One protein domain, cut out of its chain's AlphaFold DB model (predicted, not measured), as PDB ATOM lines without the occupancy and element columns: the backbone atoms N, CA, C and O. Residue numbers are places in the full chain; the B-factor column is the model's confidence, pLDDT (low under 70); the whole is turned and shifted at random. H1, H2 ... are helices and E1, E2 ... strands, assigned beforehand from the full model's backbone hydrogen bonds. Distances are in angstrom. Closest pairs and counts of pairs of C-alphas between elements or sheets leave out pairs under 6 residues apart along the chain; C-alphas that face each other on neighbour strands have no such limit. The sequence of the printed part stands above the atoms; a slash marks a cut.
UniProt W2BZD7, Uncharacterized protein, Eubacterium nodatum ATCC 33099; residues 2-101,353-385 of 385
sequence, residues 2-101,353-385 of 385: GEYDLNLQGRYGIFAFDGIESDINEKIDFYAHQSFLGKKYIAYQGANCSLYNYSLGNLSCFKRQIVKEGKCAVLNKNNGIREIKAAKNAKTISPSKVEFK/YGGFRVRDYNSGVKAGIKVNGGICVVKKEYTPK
ATOM      1  N   GLY A   2      22.073  73.065 -14.468       55.12
ATOM      2  CA  GLY A   2      21.164  73.880 -13.648       55.12
ATOM      3  C   GLY A   2      21.607  74.103 -12.205       55.12
ATOM      4  O   GLY A   2      20.775  74.499 -11.397       55.12
ATOM      5  N   GLU A   3      22.865  73.837 -11.866       72.50
ATOM      6  CA  GLU A   3      23.352  74.008 -10.498       72.50
ATOM      7  C   GLU A   3      24.151  75.306 -10.417       72.50
ATOM      8  O   GLU A   3      25.288  75.390 -10.875       72.50
ATOM      9  N   TYR A   4      23.503  76.351  -9.901       87.88
ATOM     10  CA  TYR A   4      24.202  77.561  -9.482       87.88
ATOM     11  C   TYR A   4      24.931  77.291  -8.176       87.88
ATOM     12  O   TYR A   4      24.492  76.478  -7.360       87.88
ATOM     13  N   ASP A   5      25.990  78.050  -7.939       93.00
ATOM     14  CA  ASP A   5      26.646  78.045  -6.647       93.00
ATOM     15  C   ASP A   5      25.712  78.616  -5.572       93.00
ATOM     16  O   ASP A   5      25.314  79.785  -5.597       93.00
ATOM     17  N   LEU A   6      25.329  77.756  -4.627       92.56
ATOM     18  CA  LEU A   6      24.351  78.088  -3.594       92.56
ATOM     19  C   LEU A   6      24.868  79.144  -2.612       92.56
ATOM     20  O   LEU A   6      24.051  79.850  -2.016       92.56
ATOM     21  N   ASN A   7      26.190  79.262  -2.438       94.31
ATOM     22  CA  ASN A   7      26.776  80.316  -1.620       94.31
ATOM     23  C   ASN A   7      26.697  81.650  -2.363       94.31
ATOM     24  O   ASN A   7      26.182  82.601  -1.787       94.31
ATOM     25  N   LEU A   8      27.089  81.729  -3.644       94.50
ATOM     26  CA  LEU A   8      26.926  82.963  -4.433       94.50
ATOM     27  C   LEU A   8      25.466  83.426  -4.488       94.50
ATOM     28  O   LEU A   8      25.169  84.596  -4.234       94.50
ATOM     29  N   GLN A   9      24.550  82.498  -4.754       93.44
ATOM     30  CA  GLN A   9      23.127  82.805  -4.830       93.44
ATOM     31  C   GLN A   9      22.569  83.222  -3.465       93.44
ATOM     32  O   GLN A   9      21.878  84.230  -3.356       93.44
ATOM     33  N   GLY A  10      22.843  82.445  -2.417       92.38
ATOM     34  CA  GLY A  10      22.269  82.666  -1.092       92.38
ATOM     35  C   GLY A  10      22.852  83.873  -0.362       92.38
ATOM     36  O   GLY A  10      22.134  84.533   0.390       92.38
ATOM     37  N   ARG A  11      24.142  84.151  -0.567       94.50
ATOM     38  CA  ARG A  11      24.859  85.228   0.114       94.50
ATOM     39  C   ARG A  11      24.796  86.550  -0.636       94.50
ATOM     40  O   ARG A  11      24.734  87.575   0.025       94.50
ATOM     41  N   TYR A  12      24.840  86.522  -1.966       95.38
ATOM     42  CA  TYR A  12      24.990  87.721  -2.799       95.38
ATOM     43  C   TYR A  12      23.875  87.880  -3.838       95.38
ATOM     44  O   TYR A  12      23.887  88.833  -4.607       95.38
ATOM     45  N   GLY A  13      22.921  86.947  -3.916       93.69
ATOM     46  CA  GLY A  13      21.885  86.968  -4.951       93.69
ATOM     47  C   GLY A  13      22.431  86.752  -6.365       93.69
ATOM     48  O   GLY A  13      21.727  87.009  -7.332       93.69
ATOM     49  N   ILE A  14      23.675  86.287  -6.521       94.75
ATOM     50  CA  ILE A  14      24.309  86.110  -7.832       94.75
ATOM     51  C   ILE A  14      24.027  84.705  -8.358       94.75
ATOM     52  O   ILE A  14      24.287  83.709  -7.686       94.75
ATOM     53  N   PHE A  15      23.537  84.622  -9.593       93.75
ATOM     54  CA  PHE A  15      23.255  83.354 -10.258       93.75
ATOM     55  C   PHE A  15      24.389  83.023 -11.221       93.75
ATOM     56  O   PHE A  15      24.434  83.535 -12.341       93.75
ATOM     57  N   ALA A  16      25.305  82.164 -10.785       94.69
ATOM     58  CA  ALA A  16      26.415  81.714 -11.610       94.69
ATOM     59  C   ALA A  16      26.819  80.273 -11.291       94.69
ATOM     60  O   ALA A  16      26.579  79.783 -10.186       94.69
ATOM     61  N   PHE A  17      27.420  79.607 -12.271       93.44
ATOM     62  CA  PHE A  17      27.974  78.259 -12.153       93.44
ATOM     63  C   PHE A  17      29.476  78.287 -12.450       93.44
ATOM     64  O   PHE A  17      29.926  79.102 -13.257       93.44
ATOM     65  N   ASP A  18      30.230  77.409 -11.797       92.38
ATOM     66  CA  ASP A  18      31.663  77.226 -12.040       92.38
ATOM     67  C   ASP A  18      31.890  76.394 -13.313       92.38
ATOM     68  O   ASP A  18      31.185  75.404 -13.554       92.38
ATOM     69  N   GLY A  19      32.852  76.796 -14.140       88.69
ATOM     70  CA  GLY A  19      33.276  75.994 -15.279       88.69
ATOM     71  C   GLY A  19      34.068  76.756 -16.333       88.69
ATOM     72  O   GLY A  19      33.768  77.901 -16.672       88.69
ATOM     73  N   ILE A  20      35.040  76.061 -16.916       88.69
ATOM     74  CA  ILE A  20      35.797  76.530 -18.075       88.69
ATOM     75  C   ILE A  20      35.148  76.072 -19.384       88.69
ATOM     76  O   ILE A  20      34.364  75.123 -19.422       88.69
ATOM     77  N   GLU A  21      35.470  76.761 -20.479       88.81
ATOM     78  CA  GLU A  21      34.807  76.554 -21.770       88.81
ATOM     79  C   GLU A  21      34.966  75.122 -22.301       88.81
ATOM     80  O   GLU A  21      34.005  74.588 -22.846       88.81
ATOM     81  N   SER A  22      36.117  74.471 -22.084       89.31
ATOM     82  CA  SER A  22      36.352  73.074 -22.484       89.31
ATOM     83  C   SER A  22      35.367  72.111 -21.826       89.31
ATOM     84  O   SER A  22      34.679  71.361 -22.516       89.31
ATOM     85  N   ASP A  23      35.249  72.181 -20.503       89.62
ATOM     86  CA  ASP A  23      34.480  71.230 -19.700       89.62
ATOM     87  C   ASP A  23      32.981  71.431 -19.914       89.62
ATOM     88  O   ASP A  23      32.191  70.486 -19.970       89.62
ATOM     89  N   ILE A  24      32.567  72.695 -20.039       91.12
ATOM     90  CA  ILE A  24      31.188  73.023 -20.378       91.12
ATOM     91  C   ILE A  24      30.887  72.573 -21.801       91.12
ATOM     92  O   ILE A  24      29.813  72.017 -22.028       91.12
ATOM     93  N   ASN A  25      31.819  72.744 -22.739       92.56
ATOM     94  CA  ASN A  25      31.609  72.282 -24.097       92.56
ATOM     95  C   ASN A  25      31.428  70.762 -24.164       92.56
ATOM     96  O   ASN A  25      30.451  70.302 -24.746       92.56
ATOM     97  N   GLU A  26      32.298  69.992 -23.511       92.12
ATOM     98  CA  GLU A  26      32.203  68.529 -23.460       92.12
ATOM     99  C   GLU A  26      30.861  68.069 -22.877       92.12
ATOM    100  O   GLU A  26      30.183  67.210 -23.440       92.12
ATOM    101  N   LYS A  27      30.404  68.704 -21.791       91.25
ATOM    102  CA  LYS A  27      29.091  68.396 -21.212       91.25
ATOM    103  C   LYS A  27      27.941  68.748 -22.161       91.25
ATOM    104  O   LYS A  27      26.979  67.986 -22.244       91.25
ATOM    105  N   ILE A  28      27.983  69.899 -22.844       91.62
ATOM    106  CA  ILE A  28      26.944  70.274 -23.821       91.62
ATOM    107  C   ILE A  28      26.935  69.279 -24.977       91.62
ATOM    108  O   ILE A  28      25.857  68.826 -25.358       91.62
ATOM    109  N   ASP A  29      28.110  68.928 -25.494       94.06
ATOM    110  CA  ASP A  29      28.275  67.981 -26.591       94.06
ATOM    111  C   ASP A  29      27.716  66.605 -26.226       94.06
ATOM    112  O   ASP A  29      26.875  66.065 -26.944       94.06
ATOM    113  N   PHE A  30      28.060  66.107 -25.036       94.06
ATOM    114  CA  PHE A  30      27.513  64.872 -24.491       94.06
ATOM    115  C   PHE A  30      25.981  64.911 -24.410       94.06
ATOM    116  O   PHE A  30      25.308  64.026 -24.942       94.06
ATOM    117  N   TYR A  31      25.393  65.938 -23.782       92.06
ATOM    118  CA  TYR A  31      23.934  66.020 -23.649       92.06
ATOM    119  C   TYR A  31      23.226  66.178 -24.996       92.06
ATOM    120  O   TYR A  31      22.153  65.601 -25.187       92.06
ATOM    121  N   ALA A  32      23.801  66.940 -25.927       92.56
ATOM    122  CA  ALA A  32      23.261  67.104 -27.269       92.56
ATOM    123  C   ALA A  32      23.306  65.775 -28.033       92.56
ATOM    124  O   ALA A  32      22.273  65.339 -28.540       92.56
ATOM    125  N   HIS A  33      24.446  65.078 -28.020       94.06
ATOM    126  CA  HIS A  33      24.587  63.748 -28.604       94.06
ATOM    127  C   HIS A  33      23.535  62.779 -28.050       94.06
ATOM    128  O   HIS A  33      22.773  62.200 -28.820       94.06
ATOM    129  N   GLN A  34      23.413  62.662 -26.722       94.50
ATOM    130  CA  GLN A  34      22.411  61.793 -26.088       94.50
ATOM    131  C   GLN A  34      20.971  62.188 -26.455       94.50
ATOM    132  O   GLN A  34      20.125  61.328 -26.679       94.50
ATOM    133  N   SER A  35      20.685  63.488 -26.572       92.56
ATOM    134  CA  SER A  35      19.350  63.990 -26.929       92.56
ATOM    135  C   SER A  35      18.955  63.696 -28.380       92.56
ATOM    136  O   SER A  35      17.759  63.678 -28.701       92.56
ATOM    137  N   PHE A  36      19.935  63.516 -29.271       93.31
ATOM    138  CA  PHE A  36      19.717  63.250 -30.695       93.31
ATOM    139  C   PHE A  36      19.987  61.799 -31.103       93.31
ATOM    140  O   PHE A  36      19.600  61.403 -32.203       93.31
ATOM    141  N   LEU A  37      20.574  60.995 -30.216       92.56
ATOM    142  CA  LEU A  37      20.860  59.588 -30.455       92.56
ATOM    143  C   LEU A  37      19.590  58.831 -30.885       92.56
ATOM    144  O   LEU A  37      18.531  58.943 -30.270       92.56
ATOM    145  N   GLY A  38      19.689  58.077 -31.983       90.12
ATOM    146  CA  GLY A  38      18.585  57.280 -32.533       90.12
ATOM    147  C   GLY A  38      17.548  58.055 -33.361       90.12
ATOM    148  O   GLY A  38      16.657  57.438 -33.948       90.12
ATOM    149  N   LYS A  39      17.650  59.387 -33.478       92.50
ATOM    150  CA  LYS A  39      16.723  60.188 -34.296       92.50
ATOM    151  C   LYS A  39      17.162  60.211 -35.762       92.50
ATOM    152  O   LYS A  39      18.053  60.959 -36.138       92.50
ATOM    153  N   LYS A  40      16.474  59.443 -36.616       90.44
ATOM    154  CA  LYS A  40      16.803  59.269 -38.052       90.44
ATOM    155  C   LYS A  40      16.836  60.562 -38.887       90.44
ATOM    156  O   LYS A  40      17.439  60.574 -39.950       90.44
ATOM    157  N   TYR A  41      16.183  61.627 -38.428       91.00
ATOM    158  CA  TYR A  41      16.080  62.916 -39.124       91.00
ATOM    159  C   TYR A  41      17.052  63.985 -38.586       91.00
ATOM    160  O   TYR A  41      16.997  65.138 -39.021       91.00
ATOM    161  N   ILE A  42      17.920  63.633 -37.628       90.62
ATOM    162  CA  ILE A  42      18.902  64.545 -37.032       90.62
ATOM    163  C   ILE A  42      20.301  63.938 -37.152       90.62
ATOM    164  O   ILE A  42      20.679  63.053 -36.390       90.62
ATOM    165  N   ALA A  43      21.097  64.463 -38.077       92.25
ATOM    166  CA  ALA A  43      22.528  64.224 -38.166       92.25
ATOM    167  C   ALA A  43      23.261  65.204 -37.241       92.25
ATOM    168  O   ALA A  43      23.504  66.353 -37.613       92.25
ATOM    169  N   TYR A  44      23.578  64.761 -36.023       94.62
ATOM    170  CA  TYR A  44      24.370  65.532 -35.065       94.62
ATOM    171  C   TYR A  44      25.848  65.590 -35.476       94.62
ATOM    172  O   TYR A  44      26.430  64.574 -35.845       94.62
ATOM    173  N   GLN A  45      26.452  66.779 -35.417       95.19
ATOM    174  CA  GLN A  45      27.813  67.058 -35.902       95.19
ATOM    175  C   GLN A  45      28.689  67.756 -34.847       95.19
ATOM    176  O   GLN A  45      29.709  68.363 -35.180       95.19
ATOM    177  N   GLY A  46      28.275  67.699 -33.583       93.69
ATOM    178  CA  GLY A  46      28.996  68.282 -32.457       93.69
ATOM    179  C   GLY A  46      28.416  69.605 -31.959       93.69
ATOM    180  O   GLY A  46      27.610  70.267 -32.627       93.69
ATOM    181  N   ALA A  47      28.860  69.998 -30.771       93.44
ATOM    182  CA  ALA A  47      28.525  71.263 -30.141       93.44
ATOM    183  C   ALA A  47      29.780  72.078 -29.803       93.44
ATOM    184  O   ALA A  47      30.884  71.559 -29.633       93.44
ATOM    185  N   ASN A  48      29.593  73.391 -29.740       92.94
ATOM    186  CA  ASN A  48      30.535  74.326 -29.150       92.94
ATOM    187  C   ASN A  48      29.820  75.218 -28.132       92.94
ATOM    188  O   ASN A  48      28.595  75.385 -28.175       92.94
ATOM    189  N   CYS A  49      30.577  75.834 -27.231       92.88
ATOM    190  CA  CYS A  49      30.041  76.841 -26.331       92.88
ATOM    191  C   CYS A  49      30.971  78.045 -26.235       92.88
ATOM    192  O   CYS A  49      32.126  77.970 -26.625       92.88
ATOM    193  N   SER A  50      30.437  79.169 -25.766       92.56
ATOM    194  CA  SER A  50      31.196  80.372 -25.457       92.56
ATOM    195  C   SER A  50      30.719  80.934 -24.127       92.56
ATOM    196  O   SER A  50      29.515  81.164 -23.932       92.56
ATOM    197  N   LEU A  51      31.679  81.162 -23.232       91.25
ATOM    198  CA  LEU A  51      31.434  81.651 -21.874       91.25
ATOM    199  C   LEU A  51      31.903  83.092 -21.656       91.25
ATOM    200  O   LEU A  51      31.425  83.755 -20.743       91.25
ATOM    201  N   TYR A  52      32.769  83.620 -22.526       85.75
ATOM    202  CA  TYR A  52      33.428  84.921 -22.349       85.75
ATOM    203  C   TYR A  52      32.478  86.081 -21.985       85.75
ATOM    204  O   TYR A  52      32.726  86.828 -21.041       85.75
ATOM    205  N   ASN A  53      31.341  86.206 -22.681       88.88
ATOM    206  CA  ASN A  53      30.357  87.274 -22.429       88.88
ATOM    207  C   ASN A  53      29.478  87.047 -21.184       88.88
ATOM    208  O   ASN A  53      28.657  87.903 -20.836       88.88
ATOM    209  N   TYR A  54      29.629  85.890 -20.545       92.69
ATOM    210  CA  TYR A  54      28.840  85.428 -19.409       92.69
ATOM    211  C   TYR A  54      29.671  85.235 -18.140       92.69
ATOM    212  O   TYR A  54      29.078  85.158 -17.062       92.69
ATOM    213  N   SER A  55      31.003  85.219 -18.239       93.75
ATOM    214  CA  SER A  55      31.901  85.238 -17.083       93.75
ATOM    215  C   SER A  55      31.584  86.432 -16.187       93.75
ATOM    216  O   SER A  55      31.382  87.554 -16.661       93.75
ATOM    217  N   LEU A  56      31.558  86.205 -14.875       94.31
ATOM    218  CA  LEU A  56      31.454  87.284 -13.900       94.31
ATOM    219  C   LEU A  56      32.703  88.174 -13.913       94.31
ATOM    220  O   LEU A  56      32.606  89.316 -13.493       94.31
ATOM    221  N   GLY A  57      33.833  87.712 -14.462       91.31
ATOM    222  CA  GLY A  57      35.014  88.538 -14.736       91.31
ATOM    223  C   GLY A  57      34.742  89.698 -15.704       91.31
ATOM    224  O   GLY A  57      35.462  90.692 -15.703       91.31
ATOM    225  N   ASN A  58      33.684  89.608 -16.516       93.44
ATOM    226  CA  ASN A  58      33.246  90.697 -17.379       93.44
ATOM    227  C   ASN A  58      32.397  91.706 -16.581       93.44
ATOM    228  O   ASN A  58      31.279  91.397 -16.164       93.44
ATOM    229  N   LEU A  59      32.879  92.944 -16.437       92.88
ATOM    230  CA  LEU A  59      32.209  93.987 -15.645       92.88
ATOM    231  C   LEU A  59      30.773  94.276 -16.087       92.88
ATOM    232  O   LEU A  59      29.908  94.506 -15.245       92.88
ATOM    233  N   SER A  60      30.482  94.221 -17.390       92.75
ATOM    234  CA  SER A  60      29.115  94.426 -17.887       92.75
ATOM    235  C   SER A  60      28.192  93.285 -17.460       92.75
ATOM    236  O   SER A  60      27.025  93.510 -17.142       92.75
ATOM    237  N   CYS A  61      28.704  92.055 -17.449       92.75
ATOM    238  CA  CYS A  61      27.987  90.880 -16.965       92.75
ATOM    239  C   CYS A  61      27.727  90.972 -15.455       92.75
ATOM    240  O   CYS A  61      26.583  90.858 -15.009       92.75
ATOM    241  N   PHE A  62      28.772  91.271 -14.683       95.69
ATOM    242  CA  PHE A  62      28.696  91.424 -13.235       95.69
ATOM    243  C   PHE A  62      27.737  92.545 -12.815       95.69
ATOM    244  O   PHE A  62      26.849  92.332 -11.987       95.69
ATOM    245  N   LYS A  63      27.821  93.708 -13.472       95.62
ATOM    246  CA  LYS A  63      26.902  94.834 -13.262       95.62
ATOM    247  C   LYS A  63      25.443  94.428 -13.472       95.62
ATOM    248  O   LYS A  63      24.598  94.755 -12.644       95.62
ATOM    249  N   ARG A  64      25.131  93.665 -14.531       94.44
ATOM    250  CA  ARG A  64      23.759  93.176 -14.771       94.44
ATOM    251  C   ARG A  64      23.236  92.308 -13.622       94.44
ATOM    252  O   ARG A  64      22.051  92.416 -13.310       94.44
ATOM    253  N   GLN A  65      24.073  91.469 -13.003       95.38
ATOM    254  CA  GLN A  65      23.677  90.677 -11.826       95.38
ATOM    255  C   GLN A  65      23.351  91.589 -10.639       95.38
ATOM    256  O   GLN A  65      22.254  91.502 -10.090       95.38
ATOM    257  N   ILE A  66      24.261  92.512 -10.310       95.62
ATOM    258  CA  ILE A  66      24.120  93.464  -9.197       95.62
ATOM    259  C   ILE A  66      22.869  94.328  -9.345       95.62
ATOM    260  O   ILE A  66      22.078  94.436  -8.412       95.62
ATOM    261  N   VAL A  67      22.656  94.926 -10.521       95.06
ATOM    262  CA  VAL A  67      21.497  95.794 -10.787       95.06
ATOM    263  C   VAL A  67      20.191  95.009 -10.662       95.06
ATOM    264  O   VAL A  67      19.238  95.475 -10.033       95.06
ATOM    265  N   LYS A  68      20.124  93.797 -11.230       93.69
ATOM    266  CA  LYS A  68      18.921  92.957 -11.139       93.69
ATOM    267  C   LYS A  68      18.626  92.538  -9.703       93.69
ATOM    268  O   LYS A  68      17.470  92.594  -9.287       93.69
ATOM    269  N   GLU A  69      19.644  92.165  -8.938       93.88
ATOM    270  CA  GLU A  69      19.470  91.799  -7.535       93.88
ATOM    271  C   GLU A  69      19.103  93.019  -6.673       93.88
ATOM    272  O   GLU A  69      18.206  92.944  -5.835       93.88
ATOM    273  N   GLY A  70      19.701  94.182  -6.934       93.38
ATOM    274  CA  GLY A  70      19.318  95.447  -6.309       93.38
ATOM    275  C   GLY A  70      17.854  95.821  -6.563       93.38
ATOM    276  O   GLY A  70      17.160  96.310  -5.668       93.38
ATOM    277  N   LYS A  71      17.334  95.520  -7.758       92.19
ATOM    278  CA  LYS A  71      15.903  95.640  -8.064       92.19
ATOM    279  C   LYS A  71      15.055  94.654  -7.258       92.19
ATOM    280  O   LYS A  71      14.002  95.045  -6.757       92.19
ATOM    281  N   CYS A  72      15.505  93.412  -7.089       89.44
ATOM    282  CA  CYS A  72      14.817  92.421  -6.254       89.44
ATOM    283  C   CYS A  72      14.773  92.846  -4.777       89.44
ATOM    284  O   CYS A  72      13.731  92.695  -4.136       89.44
ATOM    285  N   ALA A  73      15.856  93.452  -4.274       86.19
ATOM    286  CA  ALA A  73      15.937  94.012  -2.927       86.19
ATOM    287  C   ALA A  73      14.884  95.107  -2.682       86.19
ATOM    288  O   ALA A  73      14.265  95.132  -1.623       86.19
ATOM    289  N   VAL A  74      14.636  95.975  -3.669       86.62
ATOM    290  CA  VAL A  74      13.609  97.033  -3.575       86.62
ATOM    291  C   VAL A  74      12.192  96.468  -3.627       86.62
ATOM    292  O   VAL A  74      11.305  96.969  -2.947       86.62
ATOM    293  N   LEU A  75      11.964  95.425  -4.426       83.12
ATOM    294  CA  LEU A  75      10.647  94.803  -4.586       83.12
ATOM    295  C   LEU A  75      10.260  93.878  -3.417       83.12
ATOM    296  O   LEU A  75       9.271  93.158  -3.530       83.12
ATOM    297  N   ASN A  76      11.028  93.862  -2.317       68.38
ATOM    298  CA  ASN A  76      10.826  92.987  -1.157       68.38
ATOM    299  C   ASN A  76      10.676  91.497  -1.514       68.38
ATOM    300  O   ASN A  76      10.114  90.723  -0.741       68.38
ATOM    301  N   LYS A  77      11.252  91.046  -2.636       63.19
ATOM    302  CA  LYS A  77      11.344  89.617  -2.993       63.19
ATOM    303  C   LYS A  77      12.423  88.890  -2.169       63.19
ATOM    304  O   LYS A  77      13.117  88.008  -2.670       63.19
ATOM    305  N   ASN A  78      12.635  89.313  -0.923       59.47
ATOM    306  CA  ASN A  78      13.767  88.895  -0.109       59.47
ATOM    307  C   ASN A  78      13.582  87.463   0.394       59.47
ATOM    308  O   ASN A  78      12.924  87.216   1.399       59.47
ATOM    309  N   ASN A  79      14.289  86.536  -0.242       62.81
ATOM    310  CA  ASN A  79      14.826  85.395   0.483       62.81
ATOM    311  C   ASN A  79      15.924  85.950   1.406       62.81
ATOM    312  O   ASN A  79      16.774  86.710   0.942       62.81
ATOM    313  N   GLY A  80      15.878  85.655   2.708       74.94
ATOM    314  CA  GLY A  80      16.880  86.148   3.662       74.94
ATOM    315  C   GLY A  80      18.322  85.848   3.222       74.94
ATOM    316  O   GLY A  80      18.566  84.880   2.498       74.94
ATOM    317  N   ILE A  81      19.274  86.678   3.658       89.25
ATOM    318  CA  ILE A  81      20.692  86.522   3.308       89.25
ATOM    319  C   ILE A  81      21.257  85.311   4.050       89.25
ATOM    320  O   ILE A  81      21.144  85.213   5.271       89.25
ATOM    321  N   ARG A  82      21.858  84.377   3.308       91.50
ATOM    322  CA  ARG A  82      22.464  83.168   3.876       91.50
ATOM    323  C   ARG A  82      23.934  83.408   4.200       91.50
ATOM    324  O   ARG A  82      24.642  84.083   3.455       91.50
ATOM    325  N   GLU A  83      24.396  82.817   5.295       92.50
ATOM    326  CA  GLU A  83      25.827  82.729   5.582       92.50
ATOM    327  C   GLU A  83      26.528  81.790   4.597       92.50
ATOM    328  O   GLU A  83      25.935  80.827   4.099       92.50
ATOM    329  N   ILE A  84      27.806  82.071   4.338       93.69
ATOM    330  CA  ILE A  84      28.651  81.243   3.481       93.69
ATOM    331  C   ILE A  84      28.984  79.947   4.220       93.69
ATOM    332  O   ILE A  84      29.473  79.970   5.350       93.69
ATOM    333  N   LYS A  85      28.752  78.811   3.563       92.38
ATOM    334  CA  LYS A  85      29.079  77.483   4.091       92.38
ATOM    335  C   LYS A  85      30.320  76.928   3.408       92.38
ATOM    336  O   LYS A  85      30.403  76.962   2.183       92.38
ATOM    337  N   ALA A  86      31.239  76.363   4.187       90.81
ATOM    338  CA  ALA A  86      32.429  75.698   3.662       90.81
ATOM    339  C   ALA A  86      32.061  74.553   2.701       90.81
ATOM    340  O   ALA A  86      31.097  73.817   2.939       90.81
ATOM    341  N   ALA A  87      32.837  74.388   1.627       87.06
ATOM    342  CA  ALA A  87      32.662  73.250   0.732       87.06
ATOM    343  C   ALA A  87      33.125  71.964   1.435       87.06
ATOM    344  O   ALA A  87      34.083  71.972   2.216       87.06
ATOM    345  N   LYS A  88      32.464  70.838   1.149       83.94
ATOM    346  CA  LYS A  88      32.852  69.538   1.715       83.94
ATOM    347  C   LYS A  88      34.310  69.233   1.349       83.94
ATOM    348  O   LYS A  88      34.663  69.268   0.176       83.94
ATOM    349  N   ASN A  89      35.131  68.916   2.351       80.19
ATOM    350  CA  ASN A  89      36.552  68.563   2.212       80.19
ATOM    351  C   ASN A  89      37.458  69.645   1.587       80.19
ATOM    352  O   ASN A  89      38.599  69.347   1.234       80.19
ATOM    353  N   ALA A  90      37.001  70.893   1.460       80.50
ATOM    354  CA  ALA A  90      37.832  71.963   0.922       80.50
ATOM    355  C   ALA A  90      38.640  72.674   2.013       80.50
ATOM    356  O   ALA A  90      38.158  72.924   3.117       80.50
ATOM    357  N   LYS A  91      39.872  73.063   1.671       82.94
ATOM    358  CA  LYS A  91      40.682  73.965   2.496       82.94
ATOM    359  C   LYS A  91      40.323  75.410   2.156       82.94
ATOM    360  O   LYS A  91      40.383  75.800   0.989       82.94
ATOM    361  N   THR A  92      39.969  76.206   3.159       86.38
ATOM    362  CA  THR A  92      39.851  77.663   3.014       86.38
ATOM    363  C   THR A  92      41.225  78.326   3.104       86.38
ATOM    364  O   THR A  92      42.196  77.739   3.593       86.38
ATOM    365  N   ILE A  93      41.324  79.561   2.617       87.44
ATOM    366  CA  ILE A  93      42.513  80.392   2.821       87.44
ATOM    367  C   ILE A  93      42.407  81.093   4.182       87.44
ATOM    368  O   ILE A  93      41.365  81.643   4.533       87.44
ATOM    369  N   SER A  94      43.500  81.091   4.952       85.81
ATOM    370  CA  SER A  94      43.608  81.916   6.166       85.81
ATOM    371  C   SER A  94      43.495  83.400   5.800       85.81
ATOM    372  O   SER A  94      44.165  83.809   4.851       85.81
ATOM    373  N   PRO A  95      42.767  84.241   6.559       84.69
ATOM    374  CA  PRO A  95      42.672  85.675   6.276       84.69
ATOM    375  C   PRO A  95      44.024  86.389   6.098       84.69
ATOM    376  O   PRO A  95      44.148  87.287   5.268       84.69
ATOM    377  N   SER A  96      45.059  85.949   6.821       83.56
ATOM    378  CA  SER A  96      46.429  86.476   6.720       83.56
ATOM    379  C   SER A  96      47.166  86.119   5.423       83.56
ATOM    380  O   SER A  96      48.207  86.699   5.138       83.56
ATOM    381  N   LYS A  97      46.655  85.156   4.650       87.38
ATOM    382  CA  LYS A  97      47.236  84.677   3.387       87.38
ATOM    383  C   LYS A  97      46.522  85.241   2.152       87.38
ATOM    384  O   LYS A  97      46.745  84.757   1.048       87.38
ATOM    385  N   VAL A  98      45.628  86.214   2.322       88.88
ATOM    386  CA  VAL A  98      44.965  86.884   1.197       88.88
ATOM    387  C   VAL A  98      45.960  87.825   0.514       88.88
ATOM    388  O   VAL A  98      46.402  88.807   1.105       88.88
ATOM    389  N   GLU A  99      46.307  87.534  -0.740       87.56
ATOM    390  CA  GLU A  99      47.183  88.383  -1.554       87.56
ATOM    391  C   GLU A  99      46.360  89.452  -2.291       87.56
ATOM    392  O   GLU A  99      45.726  89.176  -3.305       87.56
ATOM    393  N   PHE A 100      46.366  90.693  -1.790       85.56
ATOM    394  CA  PHE A 100      45.561  91.796  -2.348       85.56
ATOM    395  C   PHE A 100      45.926  92.183  -3.787       85.56
ATOM    396  O   PHE A 100      45.073  92.661  -4.524       85.56
ATOM    397  N   LYS A 101      47.173  91.947  -4.206       83.94
ATOM    398  CA  LYS A 101      47.616  92.153  -5.596       83.94
ATOM    399  C   LYS A 101      46.906  91.222  -6.594       83.94
ATOM    400  O   LYS A 101      46.780  91.572  -7.760       83.94
ATOM    401  N   TYR A 353      35.853  77.990  -0.102       93.25
ATOM    402  CA  TYR A 353      37.048  77.228  -0.490       93.25
ATOM    403  C   TYR A 353      38.137  78.152  -1.049       93.25
ATOM    404  O   TYR A 353      37.852  79.127  -1.737       93.25
ATOM    405  N   GLY A 354      39.404  77.830  -0.788       91.06
ATOM    406  CA  GLY A 354      40.533  78.720  -1.073       91.06
ATOM    407  C   GLY A 354      40.796  79.020  -2.551       91.06
ATOM    408  O   GLY A 354      41.327  80.075  -2.880       91.06
ATOM    409  N   GLY A 355      40.419  78.114  -3.450       91.62
ATOM    410  CA  GLY A 355      40.613  78.279  -4.892       91.62
ATOM    411  C   GLY A 355      39.595  79.196  -5.573       91.62
ATOM    412  O   GLY A 355      39.695  79.387  -6.778       91.62
ATOM    413  N   PHE A 356      38.611  79.732  -4.843       94.56
ATOM    414  CA  PHE A 356      37.516  80.487  -5.443       94.56
ATOM    415  C   PHE A 356      38.022  81.728  -6.185       94.56
ATOM    416  O   PHE A 356      38.744  82.546  -5.613       94.56
ATOM    417  N   ARG A 357      37.603  81.897  -7.441       94.06
ATOM    418  CA  ARG A 357      37.854  83.094  -8.250       94.06
ATOM    419  C   ARG A 357      36.567  83.513  -8.933       94.06
ATOM    420  O   ARG A 357      35.969  82.711  -9.639       94.06
ATOM    421  N   VAL A 358      36.164  84.776  -8.796       94.25
ATOM    422  CA  VAL A 358      34.897  85.255  -9.386       94.25
ATOM    423  C   VAL A 358      34.893  85.072 -10.905       94.25
ATOM    424  O   VAL A 358      33.869  84.722 -11.482       94.25
ATOM    425  N   ARG A 359      36.043  85.256 -11.560       92.12
ATOM    426  CA  ARG A 359      36.174  85.158 -13.022       92.12
ATOM    427  C   ARG A 359      35.892  83.762 -13.598       92.12
ATOM    428  O   ARG A 359      35.539  83.680 -14.772       92.12
ATOM    429  N   ASP A 360      36.023  82.712 -12.788       92.56
ATOM    430  CA  ASP A 360      35.823  81.318 -13.215       92.56
ATOM    431  C   ASP A 360      34.324  80.939 -13.212       92.56
ATOM    432  O   ASP A 360      33.913  79.917 -13.759       92.56
ATOM    433  N   TYR A 361      33.477  81.817 -12.659       94.69
ATOM    434  CA  TYR A 361      32.032  81.647 -12.604       94.69
ATOM    435  C   TYR A 361      31.324  82.362 -13.752       94.69
ATOM    436  O   TYR A 361      31.647  83.496 -14.111       94.69
ATOM    437  N   ASN A 362      30.280  81.725 -14.281       94.75
ATOM    438  CA  ASN A 362      29.541  82.187 -15.449       94.75
ATOM    439  C   ASN A 362      28.048  82.319 -15.143       94.75
ATOM    440  O   ASN A 362      27.419  81.407 -14.610       94.75
ATOM    441  N   SER A 363      27.447  83.443 -15.532       94.44
ATOM    442  CA  SER A 363      26.005  83.695 -15.395       94.44
ATOM    443  C   SER A 363      25.196  83.280 -16.627       94.44
ATOM    444  O   SER A 363      24.043  83.667 -16.801       94.44
ATOM    445  N   GLY A 364      25.786  82.489 -17.516       93.06
ATOM    446  CA  GLY A 364      25.137  82.063 -18.742       93.06
ATOM    447  C   GLY A 364      26.070  81.312 -19.675       93.06
ATOM    448  O   GLY A 364      27.241  81.098 -19.377       93.06
ATOM    449  N   VAL A 365      25.519  80.900 -20.806       93.00
ATOM    450  CA  VAL A 365      26.238  80.193 -21.862       93.00
ATOM    451  C   VAL A 365      25.569  80.459 -23.202       93.00
ATOM    452  O   VAL A 365      24.337  80.509 -23.311       93.00
ATOM    453  N   LYS A 366      26.385  80.606 -24.245       94.31
ATOM    454  CA  LYS A 366      25.942  80.522 -25.637       94.31
ATOM    455  C   LYS A 366      26.480  79.224 -26.221       94.31
ATOM    456  O   LYS A 366      27.688  79.056 -26.282       94.31
ATOM    457  N   ALA A 367      25.595  78.346 -26.666       93.62
ATOM    458  CA  ALA A 367      25.936  77.081 -27.297       93.62
ATOM    459  C   ALA A 367      25.580  77.108 -28.786       93.62
ATOM    460  O   ALA A 367      24.516  77.609 -29.156       93.62
ATOM    461  N   GLY A 368      26.458  76.581 -29.631       95.00
ATOM    462  CA  GLY A 368      26.180  76.276 -31.029       95.00
ATOM    463  C   GLY A 368      26.124  74.766 -31.211       95.00
ATOM    464  O   GLY A 368      27.095  74.075 -30.939       95.00
ATOM    465  N   ILE A 369      24.989  74.251 -31.668       95.31
ATOM    466  CA  ILE A 369      24.755  72.824 -31.894       95.31
ATOM    467  C   ILE A 369      24.669  72.612 -33.403       95.31
ATOM    468  O   ILE A 369      23.791  73.182 -34.057       95.31
ATOM    469  N   LYS A 370      25.577  71.812 -33.962       95.81
ATOM    470  CA  LYS A 370      25.598  71.507 -35.395       95.81
ATOM    471  C   LYS A 370      24.710  70.300 -35.679       95.81
ATOM    472  O   LYS A 370      24.955  69.209 -35.167       95.81
ATOM    473  N   VAL A 371      23.671  70.503 -36.484       94.38
ATOM    474  CA  VAL A 371      22.721  69.462 -36.895       94.38
ATOM    475  C   VAL A 371      22.354  69.632 -38.365       94.38
ATOM    476  O   VAL A 371      22.053  70.741 -38.801       94.38
ATOM    477  N   ASN A 372      22.352  68.543 -39.136       94.19
ATOM    478  CA  ASN A 372      21.963  68.535 -40.556       94.19
ATOM    479  C   ASN A 372      22.709  69.580 -41.420       94.19
ATOM    480  O   ASN A 372      22.123  70.171 -42.322       94.19
ATOM    481  N   GLY A 373      23.984  69.862 -41.124       90.50
ATOM    482  CA  GLY A 373      24.774  70.889 -41.821       90.50
ATOM    483  C   GLY A 373      24.464  72.337 -41.412       90.50
ATOM    484  O   GLY A 373      25.170  73.248 -41.839       90.50
ATOM    485  N   GLY A 374      23.455  72.563 -40.565       92.94
ATOM    486  CA  GLY A 374      23.112  73.862 -39.985       92.94
ATOM    487  C   GLY A 374      23.610  74.026 -38.545       92.94
ATOM    488  O   GLY A 374      23.953  73.058 -37.869       92.94
ATOM    489  N   ILE A 375      23.627  75.270 -38.054       93.88
ATOM    490  CA  ILE A 375      24.000  75.597 -36.668       93.88
ATOM    491  C   ILE A 375      22.786  76.167 -35.936       93.88
ATOM    492  O   ILE A 375      22.309  77.255 -36.256       93.88
ATOM    493  N   CYS A 376      22.319  75.460 -34.911       92.56
ATOM    494  CA  CYS A 376      21.338  75.975 -33.964       92.56
ATOM    495  C   CYS A 376      22.061  76.680 -32.811       92.56
ATOM    496  O   CYS A 376      22.911  76.082 -32.152       92.56
ATOM    497  N   VAL A 377      21.734  77.948 -32.553       93.75
ATOM    498  CA  VAL A 377      22.340  78.720 -31.459       93.75
ATOM    499  C   VAL A 377      21.362  78.833 -30.298       93.75
ATOM    500  O   VAL A 377      20.290  79.420 -30.436       93.75
ATOM    501  N   VAL A 378      21.769  78.347 -29.129       90.56
ATOM    502  CA  VAL A 378      21.013  78.451 -27.879       90.56
ATOM    503  C   VAL A 378      21.745  79.397 -26.936       90.56
ATOM    504  O   VAL A 378      22.948  79.271 -26.723       90.56
ATOM    505  N   LYS A 379      21.026  80.360 -26.357       92.31
ATOM    506  CA  LYS A 379      21.558  81.265 -25.332       92.31
ATOM    507  C   LYS A 379      20.773  81.078 -24.050       92.31
ATOM    508  O   LYS A 379      19.543  81.115 -24.067       92.31
ATOM    509  N   LYS A 380      21.479  80.923 -22.937       89.56
ATOM    510  CA  LYS A 380      20.872  80.887 -21.613       89.56
ATOM    511  C   LYS A 380      21.592  81.863 -20.703       89.56
ATOM    512  O   LYS A 380      22.799  81.770 -20.543       89.56
ATOM    513  N   GLU A 381      20.831  82.771 -20.104       90.44
ATOM    514  CA  GLU A 381      21.293  83.635 -19.021       90.44
ATOM    515  C   GLU A 381      20.574  83.271 -17.728       90.44
ATOM    516  O   GLU A 381      19.396  82.894 -17.719       90.44
ATOM    517  N   TYR A 382      21.306  83.408 -16.637       89.12
ATOM    518  CA  TYR A 382      20.896  83.096 -15.288       89.12
ATOM    519  C   TYR A 382      20.939  84.380 -14.489       89.12
ATOM    520  O   TYR A 382      22.005  84.949 -14.280       89.12
ATOM    521  N   THR A 383      19.774  84.888 -14.098       82.62
ATOM    522  CA  THR A 383      19.685  86.166 -13.393       82.62
ATOM    523  C   THR A 383      18.695  86.099 -12.236       82.62
ATOM    524  O   THR A 383      17.777  85.273 -12.289       82.62
ATOM    525  N   PRO A 384      18.823  87.009 -11.252       78.94
ATOM    526  CA  PRO A 384      17.813  87.222 -10.218       78.94
ATOM    527  C   PRO A 384      16.416  87.399 -10.823       78.94
ATOM    528  O   PRO A 384      16.289  87.954 -11.924       78.94
ATOM    529  N   LYS A 385      15.386  86.891 -10.136       67.31
ATOM    530  CA  LYS A 385      13.989  86.860 -10.606       67.31
ATOM    531  C   LYS A 385      13.069  87.779  -9.808       67.31
ATOM    532  O   LYS A 385      13.050  87.688  -8.568       67.31
TER     533      LYS A 385
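What this domain is: This is residues 2 to 101 and 353 to 385 of the 385 residues of an uncharacterized protein of Eubacterium nodatum ATCC 33099 (UniProt W2BZD7). A long, narrow sheet of three strands, E1, E2 and E3, has helix H2 packed on one of its faces, while no named helix is on the other face. Beyond one end of the sheet, H1 and H3 make a loose head, from which residues 75 to 101, a long stretch with no named element, run outward to a cut. The printed part has 133 residues, with three named helices and three named strands in the order H1, H2, E1, H3, E2, E3; the sheet runs E1, E2, E3 and is antiparallel throughout. The class is mixed, helices and strands, though under half of the residues are in named elements. The whole is loose, with a radius of gyration of the C-alphas of 18.0 A, and elongated, spanning 57 by 37 by 27 A.

Where its parts are: In the sheet, E1 is residues 44 to 50, 19.0 A from first to last C-alpha, E2 is residues 364 to 371, 22.2 A, and E3 is residues 374 to 381, 23.2 A, ending with C-alpha 381 at (21.293, 83.635, -19.021). H2 is residues 21 to 36, 22.0 A, and begins with C-alpha 21 at (34.807, 76.554, -21.770). H3 is residues 59 to 74, 22.4 A. H1 is residues 6 to 12, 9.7 A, and begins with C-alpha 6 at (24.351, 78.088, -3.594).

How they stand to each other: The sheet is twisted, with C-alphas up to 4.5 A off its best plane. E2, the inner strand, is antiparallel to E1 at 159 degrees, with N 48 and O 368 within hydrogen-bond range at 2.9 A. E2 and E3 form a hairpin with a tight link; they are antiparallel at 164 degrees, with N 367 and O 378 2.8 A apart. H2 is on the sheet at a height of 7.2 A, over E1 and E2, giving two layers, a sheet with a helix on one face. It runs slantwise to the strands, only just, at 31 degrees to E1 on the local plane. The closest C-alphas of H2 and E1 are those of Asp 29 and Ala 47, 4.8 A apart. H1 and H3 are not on the sheet. They are apart from each other, only just, at 8.3 A. Outside the named strands, residues 17 to 18 pair antiparallel with residues 361 to 362. In H1, H2 and H3 every O i to N i+4 pair is within hydrogen-bond range.

The domain as a whole: The C-alphas farthest apart, those of Lys 40 and Ser 96, are 60.2 A apart. Residues 102 to 352 are not printed, and C-alphas 101 and 353 are 19.0 A apart across this cut, which falls between H3 and E2. Of the links that are printed whole, none is long. The mean pLDDT of the printed part is 89.8; residue 2, residues 76 to 79 and residue 385 are under 70.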